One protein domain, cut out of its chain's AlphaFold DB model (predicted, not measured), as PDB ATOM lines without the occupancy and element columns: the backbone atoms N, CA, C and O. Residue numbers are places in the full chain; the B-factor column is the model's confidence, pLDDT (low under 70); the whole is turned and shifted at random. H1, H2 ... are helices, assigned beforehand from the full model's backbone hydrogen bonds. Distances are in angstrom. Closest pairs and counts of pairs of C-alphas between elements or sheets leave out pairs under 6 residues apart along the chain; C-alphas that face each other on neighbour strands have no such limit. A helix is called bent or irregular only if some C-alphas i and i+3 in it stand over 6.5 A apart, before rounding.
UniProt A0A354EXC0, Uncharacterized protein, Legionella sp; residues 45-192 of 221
ATOM      1  N   ASN A  45      12.113 -44.655   3.469       55.69
ATOM      2  CA  ASN A  45      10.840 -43.961   3.280       55.69
ATOM      3  C   ASN A  45       9.691 -44.970   3.510       55.69
ATOM      4  O   ASN A  45       9.120 -45.476   2.546       55.69
ATOM      5  N   PRO A  46       9.384 -45.356   4.769       58.59
ATOM      6  CA  PRO A  46       8.492 -46.478   5.076       58.59
ATOM      7  C   PRO A  46       7.025 -46.220   4.710       58.59
ATOM      8  O   PRO A  46       6.207 -47.131   4.805       58.59
ATOM      9  N   GLY A  47       6.677 -44.988   4.320       67.25
ATOM     10  CA  GLY A  47       5.299 -44.606   4.038       67.25
ATOM     11  C   GLY A  47       4.750 -45.200   2.743       67.25
ATOM     12  O   GLY A  47       3.600 -45.621   2.723       67.25
ATOM     13  N   SER A  48       5.551 -45.293   1.676       75.12
ATOM     14  CA  SER A  48       5.042 -45.665   0.344       75.12
ATOM     15  C   SER A  48       4.496 -47.094   0.280       75.12
ATOM     16  O   SER A  48       3.421 -47.313  -0.272       75.12
ATOM     17  N   ALA A  49       5.190 -48.055   0.894       80.56
ATOM     18  CA  ALA A  49       4.753 -49.449   0.934       80.56
ATOM     19  C   ALA A  49       3.482 -49.641   1.776       80.56
ATOM     20  O   ALA A  49       2.622 -50.442   1.415       80.56
ATOM     21  N   LEU A  50       3.343 -48.890   2.877       83.56
ATOM     22  CA  LEU A  50       2.123 -48.926   3.679       83.56
ATOM     23  C   LEU A  50       0.948 -48.348   2.892       83.56
ATOM     24  O   LEU A  50      -0.089 -48.991   2.838       83.56
ATOM     25  N   ILE A  51       1.113 -47.197   2.233       88.50
ATOM     26  CA  ILE A  51       0.035 -46.597   1.433       88.50
ATOM     27  C   ILE A  51      -0.424 -47.534   0.309       88.50
ATOM     28  O   ILE A  51      -1.623 -47.759   0.181       88.50
ATOM     29  N   ALA A  52       0.500 -48.169  -0.420       87.62
ATOM     30  CA  ALA A  52       0.141 -49.155  -1.443       87.62
ATOM     31  C   ALA A  52      -0.639 -50.358  -0.864       87.62
ATOM     32  O   ALA A  52      -1.578 -50.867  -1.482       87.62
ATOM     33  N   LEU A  53      -0.283 -50.803   0.348       87.81
ATOM     34  CA  LEU A  53      -1.028 -51.841   1.063       87.81
ATOM     35  C   LEU A  53      -2.439 -51.366   1.444       87.81
ATOM     36  O   LEU A  53      -3.385 -52.137   1.295       87.81
ATOM     37  N   ILE A  54      -2.593 -50.119   1.908       89.75
ATOM     38  CA  ILE A  54      -3.903 -49.532   2.233       89.75
ATOM     39  C   ILE A  54      -4.787 -49.466   0.995       89.75
ATOM     40  O   ILE A  54      -5.926 -49.915   1.051       89.75
ATOM     41  N   GLU A  55      -4.270 -48.967  -0.126       90.25
ATOM     42  CA  GLU A  55      -5.010 -48.896  -1.392       90.25
ATOM     43  C   GLU A  55      -5.478 -50.288  -1.839       90.25
ATOM     44  O   GLU A  55      -6.644 -50.478  -2.184       90.25
ATOM     45  N   THR A  56      -4.599 -51.291  -1.732       90.00
ATOM     46  CA  THR A  56      -4.936 -52.692  -2.034       90.00
ATOM     47  C   THR A  56      -6.045 -53.217  -1.118       90.00
ATOM     48  O   THR A  56      -6.995 -53.840  -1.590       90.00
ATOM     49  N   LYS A  57      -5.959 -52.956   0.193       89.50
ATOM     50  CA  LYS A  57      -6.984 -53.368   1.164       89.50
ATOM     51  C   LYS A  57      -8.307 -52.634   0.955       89.50
ATOM     52  O   LYS A  57      -9.357 -53.238   1.142       89.50
ATOM     53  N   CYS A  58      -8.273 -51.369   0.539       89.88
ATOM     54  CA  CYS A  58      -9.485 -50.623   0.215       89.88
ATOM     55  C   CYS A  58     -10.202 -51.228  -0.993       89.88
ATOM     56  O   CYS A  58     -11.411 -51.433  -0.940       89.88
ATOM     57  N   ALA A  59      -9.447 -51.605  -2.030       89.25
ATOM     58  CA  ALA A  59      -9.991 -52.298  -3.193       89.25
ATOM     59  C   ALA A  59     -10.597 -53.667  -2.826       89.25
ATOM     60  O   ALA A  59     -11.672 -54.006  -3.307       89.25
ATOM     61  N   GLN A  60      -9.952 -54.433  -1.938       89.81
ATOM     62  CA  GLN A  60     -10.469 -55.725  -1.450       89.81
ATOM     63  C   GLN A  60     -11.775 -55.605  -0.653       89.81
ATOM     64  O   GLN A  60     -12.546 -56.557  -0.606       89.81
ATOM     65  N   ARG A  61     -12.001 -54.456  -0.009       87.62
ATOM     66  CA  ARG A  61     -13.202 -54.151   0.784       87.62
ATOM     67  C   ARG A  61     -14.267 -53.396  -0.014       87.62
ATOM     68  O   ARG A  61     -15.260 -52.977   0.566       87.62
ATOM     69  N   GLU A  62     -14.043 -53.213  -1.315       88.56
ATOM     70  CA  GLU A  62     -14.958 -52.535  -2.238       88.56
ATOM     71  C   GLU A  62     -15.288 -51.081  -1.843       88.56
ATOM     72  O   GLU A  62     -16.356 -50.564  -2.172       88.56
ATOM     73  N   TYR A  63     -14.363 -50.382  -1.170       87.50
ATOM     74  CA  TYR A  63     -14.538 -48.954  -0.899       87.50
ATOM     75  C   TYR A  63     -14.535 -48.144  -2.196       87.50
ATOM     76  O   TYR A  63     -13.752 -48.393  -3.118       87.50
ATOM     77  N   ASN A  64     -15.379 -47.113  -2.252       89.75
ATOM     78  CA  ASN A  64     -15.389 -46.200  -3.389       89.75
ATOM     79  C   ASN A  64     -14.138 -45.293  -3.399       89.75
ATOM     80  O   ASN A  64     -13.357 -45.248  -2.444       89.75
ATOM     81  N   ALA A  65     -13.933 -44.558  -4.495       89.31
ATOM     82  CA  ALA A  65     -12.752 -43.709  -4.669       89.31
ATOM     83  C   ALA A  65     -12.625 -42.623  -3.584       89.31
ATOM     84  O   ALA A  65     -11.518 -42.340  -3.126       89.31
ATOM     85  N   THR A  66     -13.745 -42.045  -3.143       89.56
ATOM     86  CA  THR A  66     -13.771 -41.000  -2.112       89.56
ATOM     87  C   THR A  66     -13.444 -41.573  -0.733       89.56
ATOM     88  O   THR A  66     -12.569 -41.046  -0.051       89.56
ATOM     89  N   GLN A  67     -14.055 -42.702  -0.355       89.06
ATOM     90  CA  GLN A  67     -13.733 -43.435   0.876       89.06
ATOM     91  C   GLN A  67     -12.259 -43.846   0.897       89.06
ATOM     92  O   GLN A  67     -11.559 -43.621   1.880       89.06
ATOM     93  N   THR A  68     -11.756 -44.376  -0.221       90.62
ATOM     94  CA  THR A  68     -10.343 -44.747  -0.363       90.62
ATOM     95  C   THR A  68      -9.430 -43.539  -0.147       90.62
ATOM     96  O   THR A  68      -8.433 -43.648   0.564       90.62
ATOM     97  N   ALA A  69      -9.773 -42.369  -0.698       92.19
ATOM     98  CA  ALA A  69      -8.996 -41.148  -0.504       92.19
ATOM     99  C   ALA A  69      -8.956 -40.709   0.971       92.19
ATOM    100  O   ALA A  69      -7.874 -40.382   1.468       92.19
ATOM    101  N   CYS A  70     -10.090 -40.759   1.678       91.19
ATOM    102  CA  CYS A  70     -10.160 -40.444   3.108       91.19
ATOM    103  C   CYS A  70      -9.340 -41.429   3.951       91.19
ATOM    104  O   CYS A  70      -8.515 -41.011   4.762       91.19
ATOM    105  N   ILE A  71      -9.474 -42.736   3.708       91.44
ATOM    106  CA  ILE A  71      -8.711 -43.768   4.428       91.44
ATOM    107  C   ILE A  71      -7.206 -43.596   4.183       91.44
ATOM    108  O   ILE A  71      -6.406 -43.617   5.121       91.44
ATOM    109  N   VAL A  72      -6.789 -43.369   2.934       92.62
ATOM    110  CA  VAL A  72      -5.383 -43.099   2.603       92.62
ATOM    111  C   VAL A  72      -4.881 -41.834   3.306       92.62
ATOM    112  O   VAL A  72      -3.747 -41.821   3.788       92.62
ATOM    113  N   ALA A  73      -5.699 -40.782   3.399       93.31
ATOM    114  CA  ALA A  73      -5.355 -39.570   4.139       93.31
ATOM    115  C   ALA A  73      -5.165 -39.851   5.641       93.31
ATOM    116  O   ALA A  73      -4.142 -39.450   6.196       93.31
ATOM    117  N   ILE A  74      -6.051 -40.631   6.267       92.56
ATOM    118  CA  ILE A  74      -5.901 -41.073   7.663       92.56
ATOM    119  C   ILE A  74      -4.567 -41.799   7.855       92.56
ATOM    120  O   ILE A  74      -3.785 -41.451   8.738       92.56
ATOM    121  N   PHE A  75      -4.237 -42.770   6.999       92.69
ATOM    122  CA  PHE A  75      -2.983 -43.515   7.139       92.69
ATOM    123  C   PHE A  75      -1.731 -42.675   6.855       92.69
ATOM    124  O   PHE A  75      -0.678 -42.947   7.440       92.69
ATOM    125  N   LYS A  76      -1.819 -41.625   6.026       93.31
ATOM    126  CA  LYS A  76      -0.742 -40.628   5.896       93.31
ATOM    127  C   LYS A  76      -0.509 -39.894   7.213       93.31
ATOM    128  O   LYS A  76       0.646 -39.740   7.605       93.31
ATOM    129  N   GLU A  77      -1.566 -39.514   7.922       93.69
ATOM    130  CA  GLU A  77      -1.441 -38.905   9.248       93.69
ATOM    131  C   GLU A  77      -0.912 -39.900  10.290       93.69
ATOM    132  O   GLU A  77      -0.016 -39.567  11.058       93.69
ATOM    133  N   VAL A  78      -1.323 -41.173  10.253       91.69
ATOM    134  CA  VAL A  78      -0.742 -42.226  11.113       91.69
ATOM    135  C   VAL A  78       0.769 -42.386  10.885       91.69
ATOM    136  O   VAL A  78       1.532 -42.605  11.836       91.69
ATOM    137  N   ILE A  79       1.235 -42.270   9.637       90.94
ATOM    138  CA  ILE A  79       2.670 -42.257   9.314       90.94
ATOM    139  C   ILE A  79       3.344 -41.011   9.905       90.94
ATOM    140  O   ILE A  79       4.418 -41.143  10.494       90.94
ATOM    141  N   GLN A  80       2.723 -39.833   9.797       91.69
ATOM    142  CA  GLN A  80       3.252 -38.597  10.386       91.69
ATOM    143  C   GLN A  80       3.351 -38.695  11.914       91.69
ATOM    144  O   GLN A  80       4.416 -38.430  12.467       91.69
ATOM    145  N   LEU A  81       2.310 -39.178  12.598       92.38
ATOM    146  CA  LEU A  81       2.329 -39.436  14.043       92.38
ATOM    147  C   LEU A  81       3.461 -40.394  14.432       92.38
ATOM    148  O   LEU A  81       4.207 -40.144  15.379       92.38
ATOM    149  N   SER A  82       3.647 -41.464  13.652       91.31
ATOM    150  CA  SER A  82       4.742 -42.420  13.854       91.31
ATOM    151  C   SER A  82       6.117 -41.741  13.769       91.31
ATOM    152  O   SER A  82       7.023 -42.088  14.529       91.31
ATOM    153  N   GLN A  83       6.288 -40.792  12.844       90.31
ATOM    154  CA  GLN A  83       7.523 -40.026  12.672       90.31
ATOM    155  C   GLN A  83       7.732 -39.014  13.800       90.31
ATOM    156  O   GLN A  83       8.843 -38.928  14.312       90.31
ATOM    157  N   LEU A  84       6.683 -38.304  14.228       91.25
ATOM    158  CA  LEU A  84       6.755 -37.353  15.342       91.25
ATOM    159  C   LEU A  84       7.243 -38.025  16.627       91.25
ATOM    160  O   LEU A  84       8.138 -37.501  17.286       91.25
ATOM    161  N   ILE A  85       6.716 -39.214  16.940       90.38
ATOM    162  CA  ILE A  85       7.170 -40.003  18.091       90.38
ATOM    163  C   ILE A  85       8.643 -40.388  17.936       90.38
ATOM    164  O   ILE A  85       9.431 -40.206  18.862       90.38
ATOM    165  N   GLN A  86       9.044 -40.885  16.760       88.44
ATOM    166  CA  GLN A  86      10.439 -41.261  16.513       88.44
ATOM    167  C   GLN A  86      11.391 -40.071  16.672       88.44
ATOM    168  O   GLN A  86      12.432 -40.205  17.312       88.44
ATOM    169  N   THR A  87      11.031 -38.907  16.130       89.81
ATOM    170  CA  THR A  87      11.815 -37.674  16.256       89.81
ATOM    171  C   THR A  87      11.921 -37.224  17.710       89.81
ATOM    172  O   THR A  87      13.019 -36.889  18.146       89.81
ATOM    173  N   ALA A  88      10.825 -37.264  18.474       88.75
ATOM    174  CA  ALA A  88      10.835 -36.907  19.892       88.75
ATOM    175  C   ALA A  88      11.755 -37.832  20.710       88.75
ATOM    176  O   ALA A  88      12.561 -37.348  21.503       88.75
ATOM    177  N   CYS A  89      11.689 -39.147  20.471       86.31
ATOM    178  CA  CYS A  89      12.572 -40.127  21.110       86.31
ATOM    179  C   CYS A  89      14.049 -39.865  20.792       86.31
ATOM    180  O   CYS A  89      14.879 -39.829  21.698       86.31
ATOM    181  N   ILE A  90      14.378 -39.662  19.512       86.62
ATOM    182  CA  ILE A  90      15.757 -39.420  19.074       86.62
ATOM    183  C   ILE A  90      16.295 -38.127  19.695       86.62
ATOM    184  O   ILE A  90      17.367 -38.155  20.294       86.62
ATOM    185  N   ALA A  91      15.531 -37.031  19.635       86.06
ATOM    186  CA  ALA A  91      15.930 -35.753  20.217       86.06
ATOM    187  C   ALA A  91      16.162 -35.848  21.738       86.06
ATOM    188  O   ALA A  91      17.101 -35.249  22.263       86.06
ATOM    189  N   GLU A  92      15.347 -36.632  22.454       86.12
ATOM    190  CA  GLU A  92      15.546 -36.887  23.885       86.12
ATOM    191  C   GLU A  92      16.883 -37.596  24.161       86.12
ATOM    192  O   GLU A  92      17.608 -37.218  25.086       86.12
ATOM    193  N   TRP A  93      17.225 -38.622  23.377       86.06
ATOM    194  CA  TRP A  93      18.469 -39.378  23.553       86.06
ATOM    195  C   TRP A  93      19.706 -38.573  23.153       86.06
ATOM    196  O   TRP A  93      20.721 -38.642  23.848       86.06
ATOM    197  N   GLU A  94      19.604 -37.758  22.101       85.50
ATOM    198  CA  GLU A  94      20.653 -36.817  21.696       85.50
ATOM    199  C   GLU A  94      20.908 -35.767  22.782       85.50
ATOM    200  O   GLU A  94      22.055 -35.557  23.177       85.50
ATOM    201  N   GLY A  95      19.849 -35.172  23.346       82.88
ATOM    202  CA  GLY A  95      19.960 -34.194  24.433       82.88
ATOM    203  C   GLY A  95      20.590 -34.760  25.711       82.88
ATOM    204  O   GLY A  95      21.211 -34.025  26.478       82.88
ATOM    205  N   LYS A  96      20.480 -36.075  25.926       82.44
ATOM    206  CA  LYS A  96      21.101 -36.800  27.046       82.44
ATOM    207  C   LYS A  96      22.487 -37.362  26.725       82.44
ATOM    208  O   LYS A  96      23.105 -37.949  27.609       82.44
ATOM    209  N   SER A  97      22.972 -37.193  25.492       81.81
ATOM    210  CA  SER A  97      24.213 -37.810  25.005       81.81
ATOM    211  C   SER A  97      24.260 -39.323  25.261       81.81
ATOM    212  O   SER A  97      25.312 -39.866  25.596       81.81
ATOM    213  N   GLU A  98      23.119 -40.014  25.132       76.81
ATOM    214  CA  GLU A  98      23.073 -41.454  25.391       76.81
ATOM    215  C   GLU A  98      23.889 -42.225  24.341       76.81
ATOM    216  O   GLU A  98      23.878 -41.924  23.133       76.81
ATOM    217  N   ASP A  99      24.601 -43.242  24.825       82.75
ATOM    218  CA  ASP A  99      25.323 -44.182  23.984       82.75
ATOM    219  C   ASP A  99      24.356 -45.022  23.127       82.75
ATOM    220  O   ASP A  99      23.246 -45.369  23.542       82.75
ATOM    221  N   THR A 100      24.785 -45.334  21.903       76.56
ATOM    222  CA  THR A 100      23.973 -46.030  20.898       76.56
ATOM    223  C   THR A 100      23.557 -47.425  21.357       76.56
ATOM    224  O   THR A 100      22.417 -47.828  21.118       76.56
ATOM    225  N   GLU A 101      24.454 -48.165  22.008       75.50
ATOM    226  CA  GLU A 101      24.192 -49.528  22.467       75.50
ATOM    227  C   GLU A 101      23.173 -49.516  23.607       75.50
ATOM    228  O   GLU A 101      22.177 -50.237  23.549       75.50
ATOM    229  N   THR A 102      23.320 -48.575  24.544       78.81
ATOM    230  CA  THR A 102      22.366 -48.377  25.650       78.81
ATOM    231  C   THR A 102      20.956 -48.031  25.149       78.81
ATOM    232  O   THR A 102      19.960 -48.574  25.639       78.81
ATOM    233  N   VAL A 103      20.842 -47.140  24.157       78.12
ATOM    234  CA  VAL A 103      19.551 -46.788  23.536       78.12
ATOM    235  C   VAL A 103      18.941 -47.997  22.833       78.12
ATOM    236  O   VAL A 103      17.746 -48.265  22.985       78.12
ATOM    237  N   ARG A 104      19.758 -48.757  22.094       71.00
ATOM    238  CA  ARG A 104      19.310 -49.934  21.347       71.00
ATOM    239  C   ARG A 104      18.805 -51.035  22.272       71.00
ATOM    240  O   ARG A 104      17.734 -51.580  22.023       71.00
ATOM    241  N   GLU A 105      19.539 -51.341  23.338       71.81
ATOM    242  CA  GLU A 105      19.139 -52.332  24.341       71.81
ATOM    243  C   GLU A 105      17.836 -51.936  25.027       71.81
ATOM    244  O   GLU A 105      16.933 -52.759  25.171       71.81
ATOM    245  N   ARG A 106      17.688 -50.657  25.386       72.94
ATOM    246  CA  ARG A 106      16.470 -50.149  26.019       72.94
ATOM    247  C   ARG A 106      15.265 -50.203  25.079       72.94
ATOM    248  O   ARG A 106      14.188 -50.631  25.492       72.94
ATOM    249  N   GLY A 107      15.441 -49.793  23.822       69.00
ATOM    250  CA  GLY A 107      14.401 -49.893  22.798       69.00
ATOM    251  C   GLY A 107      14.003 -51.344  22.537       69.00
ATOM    252  O   GLY A 107      12.815 -51.661  22.483       69.00
ATOM    253  N   LEU A 108      14.978 -52.252  22.483       66.00
ATOM    254  CA  LEU A 108      14.721 -53.676  22.321       66.00
ATOM    255  C   LEU A 108      13.992 -54.274  23.528       66.00
ATOM    256  O   LEU A 108      13.016 -54.993  23.344       66.00
ATOM    257  N   ALA A 109      14.407 -53.939  24.748       68.50
ATOM    258  CA  ALA A 109      13.748 -54.390  25.969       68.50
ATOM    259  C   ALA A 109      12.293 -53.896  26.047       68.50
ATOM    260  O   ALA A 109      11.407 -54.648  26.451       68.50
ATOM    261  N   SER A 110      12.017 -52.664  25.598       65.56
ATOM    262  CA  SER A 110      10.642 -52.144  25.529       65.56
ATOM    263  C   SER A 110       9.766 -52.936  24.546       65.56
ATOM    264  O   SER A 110       8.595 -53.195  24.822       65.56
ATOM    265  N   ALA A 111      10.353 -53.407  23.443       65.19
ATOM    266  CA  ALA A 111       9.661 -54.135  22.388       65.19
ATOM    267  C   ALA A 111       9.564 -55.649  22.607       65.19
ATOM    268  O   ALA A 111       8.606 -56.265  22.154       65.19
ATOM    269  N   GLN A 112      10.512 -56.271  23.311       63.94
ATOM    270  CA  GLN A 112      10.519 -57.719  23.569       63.94
ATOM    271  C   GLN A 112       9.277 -58.208  24.323       63.94
ATOM    272  O   GLN A 112       8.915 -59.374  24.217       63.94
ATOM    273  N   THR A 113       8.601 -57.322  25.056       63.03
ATOM    274  CA  THR A 113       7.359 -57.648  25.771       63.03
ATOM    275  C   THR A 113       6.145 -57.831  24.853       63.03
ATOM    276  O   THR A 113       5.150 -58.407  25.284       63.03
ATOM    277  N   ILE A 114       6.213 -57.357  23.603       64.56
ATOM    278  CA  ILE A 114       5.076 -57.333  22.667       64.56
ATOM    279  C   ILE A 114       5.393 -57.841  21.259       64.56
ATOM    280  O   ILE A 114       4.472 -58.145  20.500       64.56
ATOM    281  N   LEU A 115       6.670 -57.899  20.879       62.94
ATOM    282  CA  LEU A 115       7.066 -58.346  19.556       62.94
ATOM    283  C   LEU A 115       7.009 -59.874  19.464       62.94
ATOM    284  O   LEU A 115       7.446 -60.568  20.382       62.94
ATOM    285  N   PRO A 116       6.526 -60.414  18.335       59.59
ATOM    286  CA  PRO A 116       6.622 -61.841  18.071       59.59
ATOM    287  C   PRO A 116       8.094 -62.298  18.012       59.59
ATOM    288  O   PRO A 116       8.965 -61.509  17.627       59.59
ATOM    289  N   PRO A 117       8.387 -63.564  18.369       56.50
ATOM    290  CA  PRO A 117       9.749 -64.079  18.488       56.50
ATOM    291  C   PRO A 117      10.347 -64.366  17.103       56.50
ATOM    292  O   PRO A 117      10.408 -65.509  16.661       56.50
ATOM    293  N   PHE A 118      10.765 -63.317  16.399       58.19
ATOM    294  CA  PHE A 118      11.557 -63.430  15.174       58.19
ATOM    295  C   PHE A 118      13.030 -63.114  15.452       58.19
ATOM    296  O   PHE A 118      13.340 -62.266  16.288       58.19
ATOM    297  N   GLU A 119      13.929 -63.758  14.703       61.00
ATOM    298  CA  GLU A 119      15.368 -63.448  14.725       61.00
ATOM    299  C   GLU A 119      15.664 -62.068  14.106       61.00
ATOM    300  O   GLU A 119      16.495 -61.321  14.623       61.00
ATOM    301  N   ASP A 120      14.941 -61.684  13.043       72.06
ATOM    302  CA  ASP A 120      14.983 -60.330  12.474       72.06
ATOM    303  C   ASP A 120      13.950 -59.416  13.152       72.06
ATOM    304  O   ASP A 120      12.736 -59.552  12.984       72.06
ATOM    305  N   GLN A 121      14.440 -58.407  13.873       67.06
ATOM    306  CA  GLN A 121      13.599 -57.406  14.534       67.06
ATOM    307  C   GLN A 121      12.775 -56.575  13.550       67.06
ATOM    308  O   GLN A 121      11.650 -56.186  13.860       67.06
ATOM    309  N   SER A 122      13.294 -56.327  12.347       68.06
ATOM    310  CA  SER A 122      12.546 -55.609  11.314       68.06
ATOM    311  C   SER A 122      11.341 -56.430  10.858       68.06
ATOM    312  O   SER A 122      10.262 -55.882  10.628       68.06
ATOM    313  N   GLN A 123      11.500 -57.751  10.761       69.62
ATOM    314  CA  GLN A 123      10.407 -58.679  10.489       69.62
ATOM    315  C   GLN A 123       9.412 -58.738  11.652       69.62
ATOM    316  O   GLN A 123       8.212 -58.651  11.399       69.62
ATOM    317  N   ALA A 124       9.882 -58.788  12.903       70.38
ATOM    318  CA  ALA A 124       9.016 -58.764  14.082       70.38
ATOM    319  C   ALA A 124       8.134 -57.510  14.137       70.38
ATOM    320  O   ALA A 124       6.924 -57.605  14.337       70.38
ATOM    321  N   ILE A 125       8.724 -56.333  13.904       72.12
ATOM    322  CA  ILE A 125       8.014 -55.048  13.906       72.12
ATOM    323  C   ILE A 125       6.973 -55.004  12.782       72.12
ATOM    324  O   ILE A 125       5.834 -54.596  13.011       72.12
ATOM    325  N   ARG A 126       7.322 -55.452  11.569       73.88
ATOM    326  CA  ARG A 126       6.366 -55.518  10.449       73.88
ATOM    327  C   ARG A 126       5.211 -56.478  10.743       73.88
ATOM    328  O   ARG A 126       4.060 -56.131  10.484       73.88
ATOM    329  N   ALA A 127       5.508 -57.647  11.309       70.19
ATOM    330  CA  ALA A 127       4.503 -58.632  11.701       70.19
ATOM    331  C   ALA A 127       3.583 -58.108  12.815       70.19
ATOM    332  O   ALA A 127       2.389 -58.384  12.784       70.19
ATOM    333  N   TYR A 128       4.110 -57.310  13.748       73.19
ATOM    334  CA  TYR A 128       3.317 -56.646  14.783       73.19
ATOM    335  C   TYR A 128       2.396 -55.563  14.205       73.19
ATOM    336  O   TYR A 128       1.226 -55.499  14.557       73.19
ATOM    337  N   LEU A 129       2.901 -54.723  13.295       76.75
ATOM    338  CA  LEU A 129       2.153 -53.591  12.734       76.75
ATOM    339  C   LEU A 129       1.077 -53.995  11.717       76.75
ATOM    340  O   LEU A 129       0.083 -53.280  11.564       76.75
ATOM    341  N   SER A 130       1.273 -55.101  10.996       77.19
ATOM    342  CA  SER A 130       0.376 -55.511   9.908       77.19
ATOM    343  C   SER A 130      -1.074 -55.752  10.379       77.19
ATOM    344  O   SER A 130      -1.966 -55.099   9.834       77.19
ATOM    345  N   PRO A 131      -1.347 -56.538  11.445       79.56
ATOM    346  CA  PRO A 131      -2.707 -56.751  11.949       79.56
ATOM    347  C   PRO A 131      -3.429 -55.474  12.396       79.56
ATOM    348  O   PRO A 131      -4.646 -55.382  12.268       79.56
ATOM    349  N   PHE A 132      -2.702 -54.467  12.898       82.19
ATOM    350  CA  PHE A 132      -3.309 -53.186  13.283       82.19
ATOM    351  C   PHE A 132      -3.863 -52.420  12.096       82.19
ATOM    352  O   PHE A 132      -4.808 -51.664  12.259       82.19
ATOM    353  N   THR A 133      -3.302 -52.623  10.908       83.88
ATOM    354  CA  THR A 133      -3.810 -51.978   9.699       83.88
ATOM    355  C   THR A 133      -5.246 -52.409   9.424       83.88
ATOM    356  O   THR A 133      -6.101 -51.555   9.218       83.88
ATOM    357  N   ASP A 134      -5.523 -53.713   9.500       83.88
ATOM    358  CA  ASP A 134      -6.878 -54.229   9.301       83.88
ATOM    359  C   ASP A 134      -7.826 -53.780  10.404       83.88
ATOM    360  O   ASP A 134      -8.880 -53.236  10.099       83.88
ATOM    361  N   LYS A 135      -7.413 -53.914  11.670       84.75
ATOM    362  CA  LYS A 135      -8.241 -53.516  12.815       84.75
ATOM    363  C   LYS A 135      -8.602 -52.032  12.788       84.75
ATOM    364  O   LYS A 135      -9.741 -51.676  13.060       84.75
ATOM    365  N   ILE A 136      -7.640 -51.167  12.457       86.81
ATOM    366  CA  ILE A 136      -7.872 -49.724  12.334       86.81
ATOM    367  C   ILE A 136      -8.893 -49.462  11.230       86.81
ATOM    368  O   ILE A 136      -9.850 -48.735  11.465       86.81
ATOM    369  N   MET A 137      -8.733 -50.083  10.059       85.88
ATOM    370  CA  MET A 137      -9.699 -49.920   8.972       85.88
ATOM    371  C   MET A 137     -11.093 -50.448   9.346       85.88
ATOM    372  O   MET A 137     -12.080 -49.824   8.982       85.88
ATOM    373  N   ASP A 138     -11.189 -51.548  10.096       83.69
ATOM    374  CA  ASP A 138     -12.473 -52.094  10.565       83.69
ATOM    375  C   ASP A 138     -13.151 -51.163  11.583       83.69
ATOM    376  O   ASP A 138     -14.372 -51.019  11.585       83.69
ATOM    377  N   SER A 139     -12.361 -50.484  12.422       82.81
ATOM    378  CA  SER A 139     -12.869 -49.522  13.408       82.81
ATOM    379  C   SER A 139     -13.354 -48.199  12.806       82.81
ATOM    380  O   SER A 139     -14.070 -47.467  13.480       82.81
ATOM    381  N   LEU A 140     -13.010 -47.897  11.545       80.56
ATOM    382  CA  LEU A 140     -13.484 -46.689  10.851       80.56
ATOM    383  C   LEU A 140     -14.989 -46.720  10.547       80.56
ATOM    384  O   LEU A 140     -15.561 -45.672  10.285       80.56
ATOM    385  N   ALA A 141     -15.626 -47.892  10.615       66.06
ATOM    386  CA  ALA A 141     -17.065 -48.058  10.402       66.06
ATOM    387  C   ALA A 141     -17.934 -47.637  11.613       66.06
ATOM    388  O   ALA A 141     -19.151 -47.796  11.573       66.06
ATOM    389  N   TYR A 142     -17.330 -47.154  12.710       62.69
ATOM    390  CA  TYR A 142     -18.035 -46.755  13.937       62.69
ATOM    391  C   TYR A 142     -17.513 -45.389  14.436       62.69
ATOM    392  O   TYR A 142     -16.536 -45.354  15.187       62.69
ATOM    393  N   PRO A 143     -18.116 -44.262  14.014       57.66
ATOM    394  CA  PRO A 143     -17.460 -42.949  14.056       57.66
ATOM    395  C   PRO A 143     -17.638 -42.101  15.330       57.66
ATOM    396  O   PRO A 143     -16.942 -41.097  15.453       57.66
ATOM    397  N   ASP A 144     -18.466 -42.474  16.316       60.12
ATOM    398  CA  ASP A 144     -18.615 -41.661  17.547       60.12
ATOM    399  C   ASP A 144     -17.387 -41.789  18.478       60.12
ATOM    400  O   ASP A 144     -17.337 -42.630  19.380       60.12
ATOM    401  N   MET A 145     -16.336 -41.016  18.173       62.84
ATOM    402  CA  MET A 145     -14.968 -41.241  18.669       62.84
ATOM    403  C   MET A 145     -14.194 -39.950  19.015       62.84
ATOM    404  O   MET A 145     -13.042 -40.031  19.451       62.84
ATOM    405  N   THR A 146     -14.774 -38.750  18.885       65.31
ATOM    406  CA  THR A 146     -14.052 -37.472  19.103       65.31
ATOM    407  C   THR A 146     -13.459 -37.362  20.518       65.31
ATOM    408  O   THR A 146     -12.374 -36.807  20.727       65.31
ATOM    409  N   SER A 147     -14.114 -37.940  21.533       69.38
ATOM    410  CA  SER A 147     -13.564 -37.992  22.898       69.38
ATOM    411  C   SER A 147     -12.315 -38.871  23.018       69.38
ATOM    412  O   SER A 147     -11.458 -38.617  23.867       69.38
ATOM    413  N   ASP A 148     -12.197 -39.892  22.173       80.19
ATOM    414  CA  ASP A 148     -11.110 -40.867  22.195       80.19
ATOM    415  C   ASP A 148      -9.843 -40.328  21.514       80.19
ATOM    416  O   ASP A 148      -8.735 -40.567  22.003       80.19
ATOM    417  N   LEU A 149      -9.985 -39.515  20.462       86.44
ATOM    418  CA  LEU A 149      -8.860 -38.828  19.816       86.44
ATOM    419  C   LEU A 149      -8.226 -37.754  20.717       86.44
ATOM    420  O   LEU A 149      -7.000 -37.678  20.817       86.44
ATOM    421  N   ASN A 150      -9.035 -37.000  21.466       86.75
ATOM    422  CA  ASN A 150      -8.528 -36.055  22.470       86.75
ATOM    423  C   ASN A 150      -7.743 -36.766  23.591       86.75
ATOM    424  O   ASN A 150      -6.713 -36.281  24.067       86.75
ATOM    425  N   ARG A 151      -8.203 -37.954  24.012       84.44
ATOM    426  CA  ARG A 151      -7.481 -38.794  24.984       84.44
ATOM    427  C   ARG A 151      -6.168 -39.323  24.418       84.44
ATOM    428  O   ARG A 151      -5.177 -39.374  25.148       84.44
ATOM    429  N   LEU A 152      -6.148 -39.700  23.138       87.50
ATOM    430  CA  LEU A 152      -4.930 -40.106  22.440       87.50
ATOM    431  C   LEU A 152      -3.900 -38.971  22.419       87.50
ATOM    432  O   LEU A 152      -2.750 -39.206  22.783       87.50
ATOM    433  N   GLU A 153      -4.307 -37.751  22.058       90.31
ATOM    434  CA  GLU A 153      -3.429 -36.574  22.076       90.31
ATOM    435  C   GLU A 153      -2.800 -36.372  23.462       90.31
ATOM    436  O   GLU A 153      -1.573 -36.333  23.592       90.31
ATOM    437  N   ALA A 154      -3.627 -36.330  24.512       87.56
ATOM    438  CA  ALA A 154      -3.155 -36.156  25.884       87.56
ATOM    439  C   ALA A 154      -2.176 -37.266  26.310       87.56
ATOM    440  O   ALA A 154      -1.151 -36.989  26.940       87.56
ATOM    441  N   CYS A 155      -2.458 -38.518  25.932       86.00
ATOM    442  CA  CYS A 155      -1.585 -39.657  26.206       86.00
ATOM    443  C   CYS A 155      -0.222 -39.506  25.512       86.00
ATOM    444  O   CYS A 155       0.819 -39.692  26.147       86.00
ATOM    445  N   LEU A 156      -0.209 -39.111  24.235       87.44
ATOM    446  CA  LEU A 156       1.025 -38.919  23.473       87.44
ATOM    447  C   LEU A 156       1.876 -37.774  24.037       87.44
ATOM    448  O   LEU A 156       3.083 -37.952  24.193       87.44
ATOM    449  N   ILE A 157       1.266 -36.649  24.422       88.50
ATOM    450  CA  ILE A 157       1.973 -35.523  25.063       88.50
ATOM    451  C   ILE A 157       2.591 -35.952  26.397       88.50
ATOM    452  O   ILE A 157       3.745 -35.633  26.689       88.50
ATOM    453  N   GLN A 158       1.843 -36.703  27.210       86.38
ATOM    454  CA  GLN A 158       2.322 -37.185  28.505       86.38
ATOM    455  C   GLN A 158       3.514 -38.143  28.364       86.38
ATOM    456  O   GLN A 158       4.436 -38.119  29.184       86.38
ATOM    457  N   CYS A 159       3.490 -38.995  27.339       82.81
ATOM    458  CA  CYS A 159       4.525 -39.999  27.108       82.81
ATOM    459  C   CYS A 159       5.758 -39.434  26.402       82.81
ATOM    460  O   CYS A 159       6.870 -39.899  26.656       82.81
ATOM    461  N   TYR A 160       5.571 -38.411  25.565       85.00
ATOM    462  CA  TYR A 160       6.620 -37.779  24.771       85.00
ATOM    463  C   TYR A 160       6.601 -36.254  24.967       85.00
ATOM    464  O   TYR A 160       6.148 -35.527  24.087       85.00
ATOM    465  N   PRO A 161       7.136 -35.725  26.084       82.50
ATOM    466  CA  PRO A 161       7.066 -34.291  26.390       82.50
ATOM    467  C   PRO A 161       7.741 -33.380  25.354       82.50
ATOM    468  O   PRO A 161       7.395 -32.208  25.247       82.50
ATOM    469  N   GLY A 162       8.712 -33.912  24.602       85.44
ATOM    470  CA  GLY A 162       9.405 -33.212  23.517       85.44
ATOM    471  C   GLY A 162       8.726 -33.320  22.147       85.44
ATOM    472  O   GLY A 162       9.320 -32.904  21.155       85.44
ATOM    473  N   ILE A 163       7.529 -33.911  22.060       91.25
ATOM    474  CA  ILE A 163       6.791 -34.013  20.798       91.25
ATOM    475  C   ILE A 163       6.352 -32.625  20.312       91.25
ATOM    476  O   ILE A 163       5.959 -31.769  21.105       91.25
ATOM    477  N   ASP A 164       6.400 -32.397  18.997       93.75
ATOM    478  CA  ASP A 164       5.856 -31.182  18.381       93.75
ATOM    479  C   ASP A 164       4.325 -31.194  18.513       93.75
ATOM    480  O   ASP A 164       3.616 -31.816  17.717       93.75
ATOM    481  N   GLN A 165       3.825 -30.527  19.555       93.75
ATOM    482  CA  GLN A 165       2.403 -30.512  19.905       93.75
ATOM    483  C   GLN A 165       1.540 -29.870  18.814       93.75
ATOM    484  O   GLN A 165       0.416 -30.307  18.589       93.75
ATOM    485  N   ALA A 166       2.062 -28.869  18.095       93.94
ATOM    486  CA  ALA A 166       1.318 -28.212  17.025       93.94
ATOM    487  C   ALA A 166       1.099 -29.162  15.841       93.94
ATOM    488  O   ALA A 166      -0.002 -29.230  15.291       93.94
ATOM    489  N   ARG A 167       2.130 -29.930  15.466       94.12
ATOM    490  CA  ARG A 167       2.002 -30.961  14.426       94.12
ATOM    491  C   ARG A 167       1.139 -32.130  14.880       94.12
ATOM    492  O   ARG A 167       0.310 -32.578  14.101       94.12
ATOM    493  N   LEU A 168       1.304 -32.584  16.124       94.12
ATOM    494  CA  LEU A 168       0.474 -33.637  16.711       94.12
ATOM    495  C   LEU A 168      -1.011 -33.269  16.629       94.12
ATOM    496  O   LEU A 168      -1.792 -34.032  16.066       94.12
ATOM    497  N   LYS A 169      -1.377 -32.087  17.133       94.06
ATOM    498  CA  LYS A 169      -2.757 -31.602  17.132       94.06
ATOM    499  C   LYS A 169      -3.325 -31.518  15.718       94.06
ATOM    500  O   LYS A 169      -4.394 -32.054  15.458       94.06
ATOM    501  N   LYS A 170      -2.566 -30.944  14.779       94.69
ATOM    502  CA  LYS A 170      -2.971 -30.863  13.370       94.69
ATOM    503  C   LYS A 170      -3.218 -32.243  12.746       94.69
ATOM    504  O   LYS A 170      -4.175 -32.403  11.994       94.69
ATOM    505  N   SER A 171      -2.368 -33.231  13.032       94.06
ATOM    506  CA  SER A 171      -2.562 -34.597  12.535       94.06
ATOM    507  C   SER A 171      -3.804 -35.254  13.138       94.06
ATOM    508  O   SER A 171      -4.543 -35.912  12.411       94.06
ATOM    509  N   ILE A 172      -4.072 -35.054  14.433       92.56
ATOM    510  CA  ILE A 172      -5.282 -35.572  15.089       92.56
ATOM    511  C   ILE A 172      -6.549 -34.912  14.520       92.56
ATOM    512  O   ILE A 172      -7.468 -35.628  14.136       92.56
ATOM    513  N   GLU A 173      -6.571 -33.585  14.368       92.69
ATOM    514  CA  GLU A 173      -7.688 -32.845  13.750       92.69
ATOM    515  C   GLU A 173      -7.940 -33.286  12.301       92.69
ATOM    516  O   GLU A 173      -9.083 -33.410  11.857       92.69
ATOM    517  N   SER A 174      -6.869 -33.555  11.546       93.56
ATOM    518  CA  SER A 174      -6.993 -34.075  10.188       93.56
ATOM    519  C   SER A 174      -7.573 -35.488  10.170       93.56
ATOM    520  O   SER A 174      -8.350 -35.787   9.269       93.56
ATOM    521  N   ILE A 175      -7.200 -36.359  11.111       91.75
ATOM    522  CA  ILE A 175      -7.782 -37.704  11.221       91.75
ATOM    523  C   ILE A 175      -9.280 -37.599  11.518       91.75
ATOM    524  O   ILE A 175     -10.061 -38.201  10.789       91.75
ATOM    525  N   ASP A 176      -9.661 -36.790  12.507       90.44
ATOM    526  CA  ASP A 176     -11.054 -36.528  12.899       90.44
ATOM    527  C   ASP A 176     -11.888 -36.068  11.688       90.44
ATOM    528  O   ASP A 176     -12.854 -36.717  11.300       90.44
ATOM    529  N   THR A 177     -11.397 -35.061  10.955       91.00
ATOM    530  CA  THR A 177     -12.059 -34.537   9.743       91.00
ATOM    531  C   THR A 177     -12.257 -35.604   8.657       91.00
ATOM    532  O   THR A 177     -13.263 -35.600   7.947       91.00
ATOM    533  N   GLN A 178     -11.281 -36.497   8.457       90.62
ATOM    534  CA  GLN A 178     -11.405 -37.562   7.456       90.62
ATOM    535  C   GLN A 178     -12.345 -38.680   7.912       90.62
ATOM    536  O   GLN A 178     -12.983 -39.299   7.063       90.62
ATOM    537  N   MET A 179     -12.431 -38.940   9.217       87.19
ATOM    538  CA  MET A 179     -13.382 -39.896   9.782       87.19
ATOM    539  C   MET A 179     -14.818 -39.386   9.634       87.19
ATOM    540  O   MET A 179     -15.648 -40.114   9.094       87.19
ATOM    541  N   ASP A 180     -15.078 -38.118   9.965       86.12
ATOM    542  CA  ASP A 180     -16.383 -37.471   9.749       86.12
ATOM    543  C   ASP A 180     -16.809 -37.527   8.273       86.12
ATOM    544  O   ASP A 180     -17.965 -37.789   7.937       86.12
ATOM    545  N   ALA A 181     -15.861 -37.315   7.355       86.94
ATOM    546  CA  ALA A 181     -16.132 -37.403   5.924       86.94
ATOM    547  C   ALA A 181     -16.524 -38.824   5.480       86.94
ATOM    548  O   ALA A 181     -17.346 -38.965   4.574       86.94
ATOM    549  N   ILE A 182     -15.955 -39.871   6.090       85.12
ATOM    550  CA  ILE A 182     -16.333 -41.266   5.810       85.12
ATOM    551  C   ILE A 182     -17.757 -41.536   6.303       85.12
ATOM    552  O   ILE A 182     -18.541 -42.103   5.544       85.12
ATOM    553  N   ASP A 183     -18.106 -41.077   7.505       81.25
ATOM    554  CA  ASP A 183     -19.438 -41.262   8.096       81.25
ATOM    555  C   ASP A 183     -20.547 -40.650   7.220       81.25
ATOM    556  O   ASP A 183     -21.476 -41.332   6.784       81.25
ATOM    557  N   ILE A 184     -20.367 -39.391   6.800       80.19
ATOM    558  CA  ILE A 184     -21.302 -38.695   5.897       80.19
ATOM    559  C   ILE A 184     -21.488 -39.462   4.572       80.19
ATOM    560  O   ILE A 184     -22.586 -39.505   3.997       80.19
ATOM    561  N   LEU A 185     -20.422 -40.076   4.046       78.56
ATOM    562  CA  LEU A 185     -20.494 -40.877   2.820       78.56
ATOM    563  C   LEU A 185     -21.274 -42.184   3.027       78.56
ATOM    564  O   LEU A 185     -21.984 -42.623   2.118       78.56
ATOM    565  N   GLU A 186     -21.183 -42.801   4.204       71.81
ATOM    566  CA  GLU A 186     -21.955 -44.002   4.533       71.81
ATOM    567  C   GLU A 186     -23.447 -43.685   4.723       71.81
ATOM    568  O   GLU A 186     -24.301 -44.391   4.167       71.81
ATOM    569  N   GLU A 187     -23.780 -42.571   5.381       69.06
ATOM    570  CA  GLU A 187     -25.163 -42.103   5.540       69.06
ATOM    571  C   GLU A 187     -25.830 -41.779   4.193       69.06
ATOM    572  O   GLU A 187     -26.957 -42.205   3.919       69.06
ATOM    573  N   THR A 188     -25.122 -41.078   3.302       61.06
ATOM    574  CA  THR A 188     -25.644 -40.706   1.972       61.06
ATOM    575  C   THR A 188     -25.824 -41.911   1.040       61.06
ATOM    576  O   THR A 188     -26.763 -41.944   0.234       61.06
ATOM    577  N   SER A 189     -24.992 -42.949   1.179       57.69
ATOM    578  CA  SER A 189     -25.166 -44.219   0.456       57.69
ATOM    579  C   SER A 189     -26.374 -45.031   0.958       57.69
ATOM    580  O   SER A 189     -27.076 -45.679   0.175       57.69
ATOM    581  N   SER A 190     -26.681 -44.927   2.254       56.44
ATOM    582  CA  SER A 190     -27.805 -45.614   2.898       56.44
ATOM    583  C   SER A 190     -29.156 -44.948   2.605       56.44
ATOM    584  O   SER A 190     -30.182 -45.619   2.568       56.44
ATOM    585  N   GLN A 191     -29.179 -43.641   2.324       46.34
ATOM    586  CA  GLN A 191     -30.407 -42.910   1.969       46.34
ATOM    587  C   GLN A 191     -30.813 -43.040   0.490       46.34
ATOM    588  O   GLN A 191     -31.943 -42.717   0.128       46.34
ATOM    589  N   THR A 192     -29.924 -43.543  -0.369       40.38
ATOM    590  CA  THR A 192     -30.211 -43.805  -1.792       40.38
ATOM    591  C   THR A 192     -30.500 -45.280  -2.092       40.38
ATOM    592  O   THR A 192     -30.840 -45.623  -3.225       40.38
TER     593      THR A 192
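AT A GLANCE: This is residues 45 to 192 of the 221 residues of an uncharacterized protein of Legionella sp (UniProt A0A354EXC0). Two long helices, H2 and H6, lie side by side and run opposite ways as the core of an elongated helical body, with the shorter H1 folded back on the first part of H2 and H5 on the first part of H6. H3 and the bent helix H4 are more loosely placed: H3 lies by the last part of H2, and H4 passes from near H3 toward H1 and H2; residues 187 to 192 stick out at the end of H6. The printed part has 148 residues with six named helices, H1 to H6 in that order, and no named strand; the class is all helix. It is only just compact, close to loose, with a radius of gyration of the C-alphas of 17.5 A, and it spans 61 by 35 by 25 A.

HOW THE PARTS SIT: H1, residues 47 to 60, and H2, residues 65 to 95, form a helical hairpin. They touch, through residues 68 to 79 of H2 alone, at a shallow tilt of 28 degrees; their closest C-alphas, of Cys 58 and Thr 68, are 6.0 A apart. H3, residues 100 to 112, is close to H2 but not clearly touching, at a steep tilt of 47 degrees; the closest C-alphas, of Trp 93 and Val 103, are 7.5 A apart. H4, residues 121 to 139, was assigned as one helix by its hydrogen bonds but is bent: C-alphas 128 and 131 are 6.7 A apart. Its arms, H4a, residues 121 to 128, and H4b, residues 131 to 139, stand at a shallow tilt of 27 degrees. H4a touches no helix but is near H3, with 6 pairs of C-alphas within 10 A. H4b is close to H1 but not clearly touching, with the closest C-alphas, of Ile 54 and Thr 133, at 7.9 A. H5, residues 146 to 159, and H6, residues 165 to 191, form a second helical hairpin at a shallow tilt of 22 degrees; they touch through residues 165 to 176 of H6 alone, the closest C-alphas being those of Leu 149 and Ile 172, 6.8 A apart. H6 also touches H2, opposite ways at a shallow tilt of 17 degrees, with the closest C-alphas, of Ile 74 and Ile 175, at 5.2 A. H2 and H5 are only just apart, at 8.2 A. In H1, H2, H3, H4a, H4b, H5 and H6 every O i to N i+4 pair is within hydrogen-bond range.

IN THESE COORDINATES: H1 begins at C-alpha 47 (5.299, -44.606, 4.038). H2 measures 44.8 A from C-alpha 65 to C-alpha 95 (19.960, -34.194, 24.433), and H6 39.4 A from C-alpha 165 to C-alpha 191 (-30.407, -42.910, 1.969). H1 measures 20.1 A, H3 18.0 A, H4a 10.3 A, H4b 12.6 A and H5 20.4 A.

THE WHOLE: The two C-alphas farthest apart are those of Asp 99 and Thr 192, 61.2 A. The printed part has no cut and no long link. Mean pLDDT of the printed part is 80.8; it is under 70 in residues 45 to 47, 107 to 119, 121 to 123, 141 to 147 and 187 to 192.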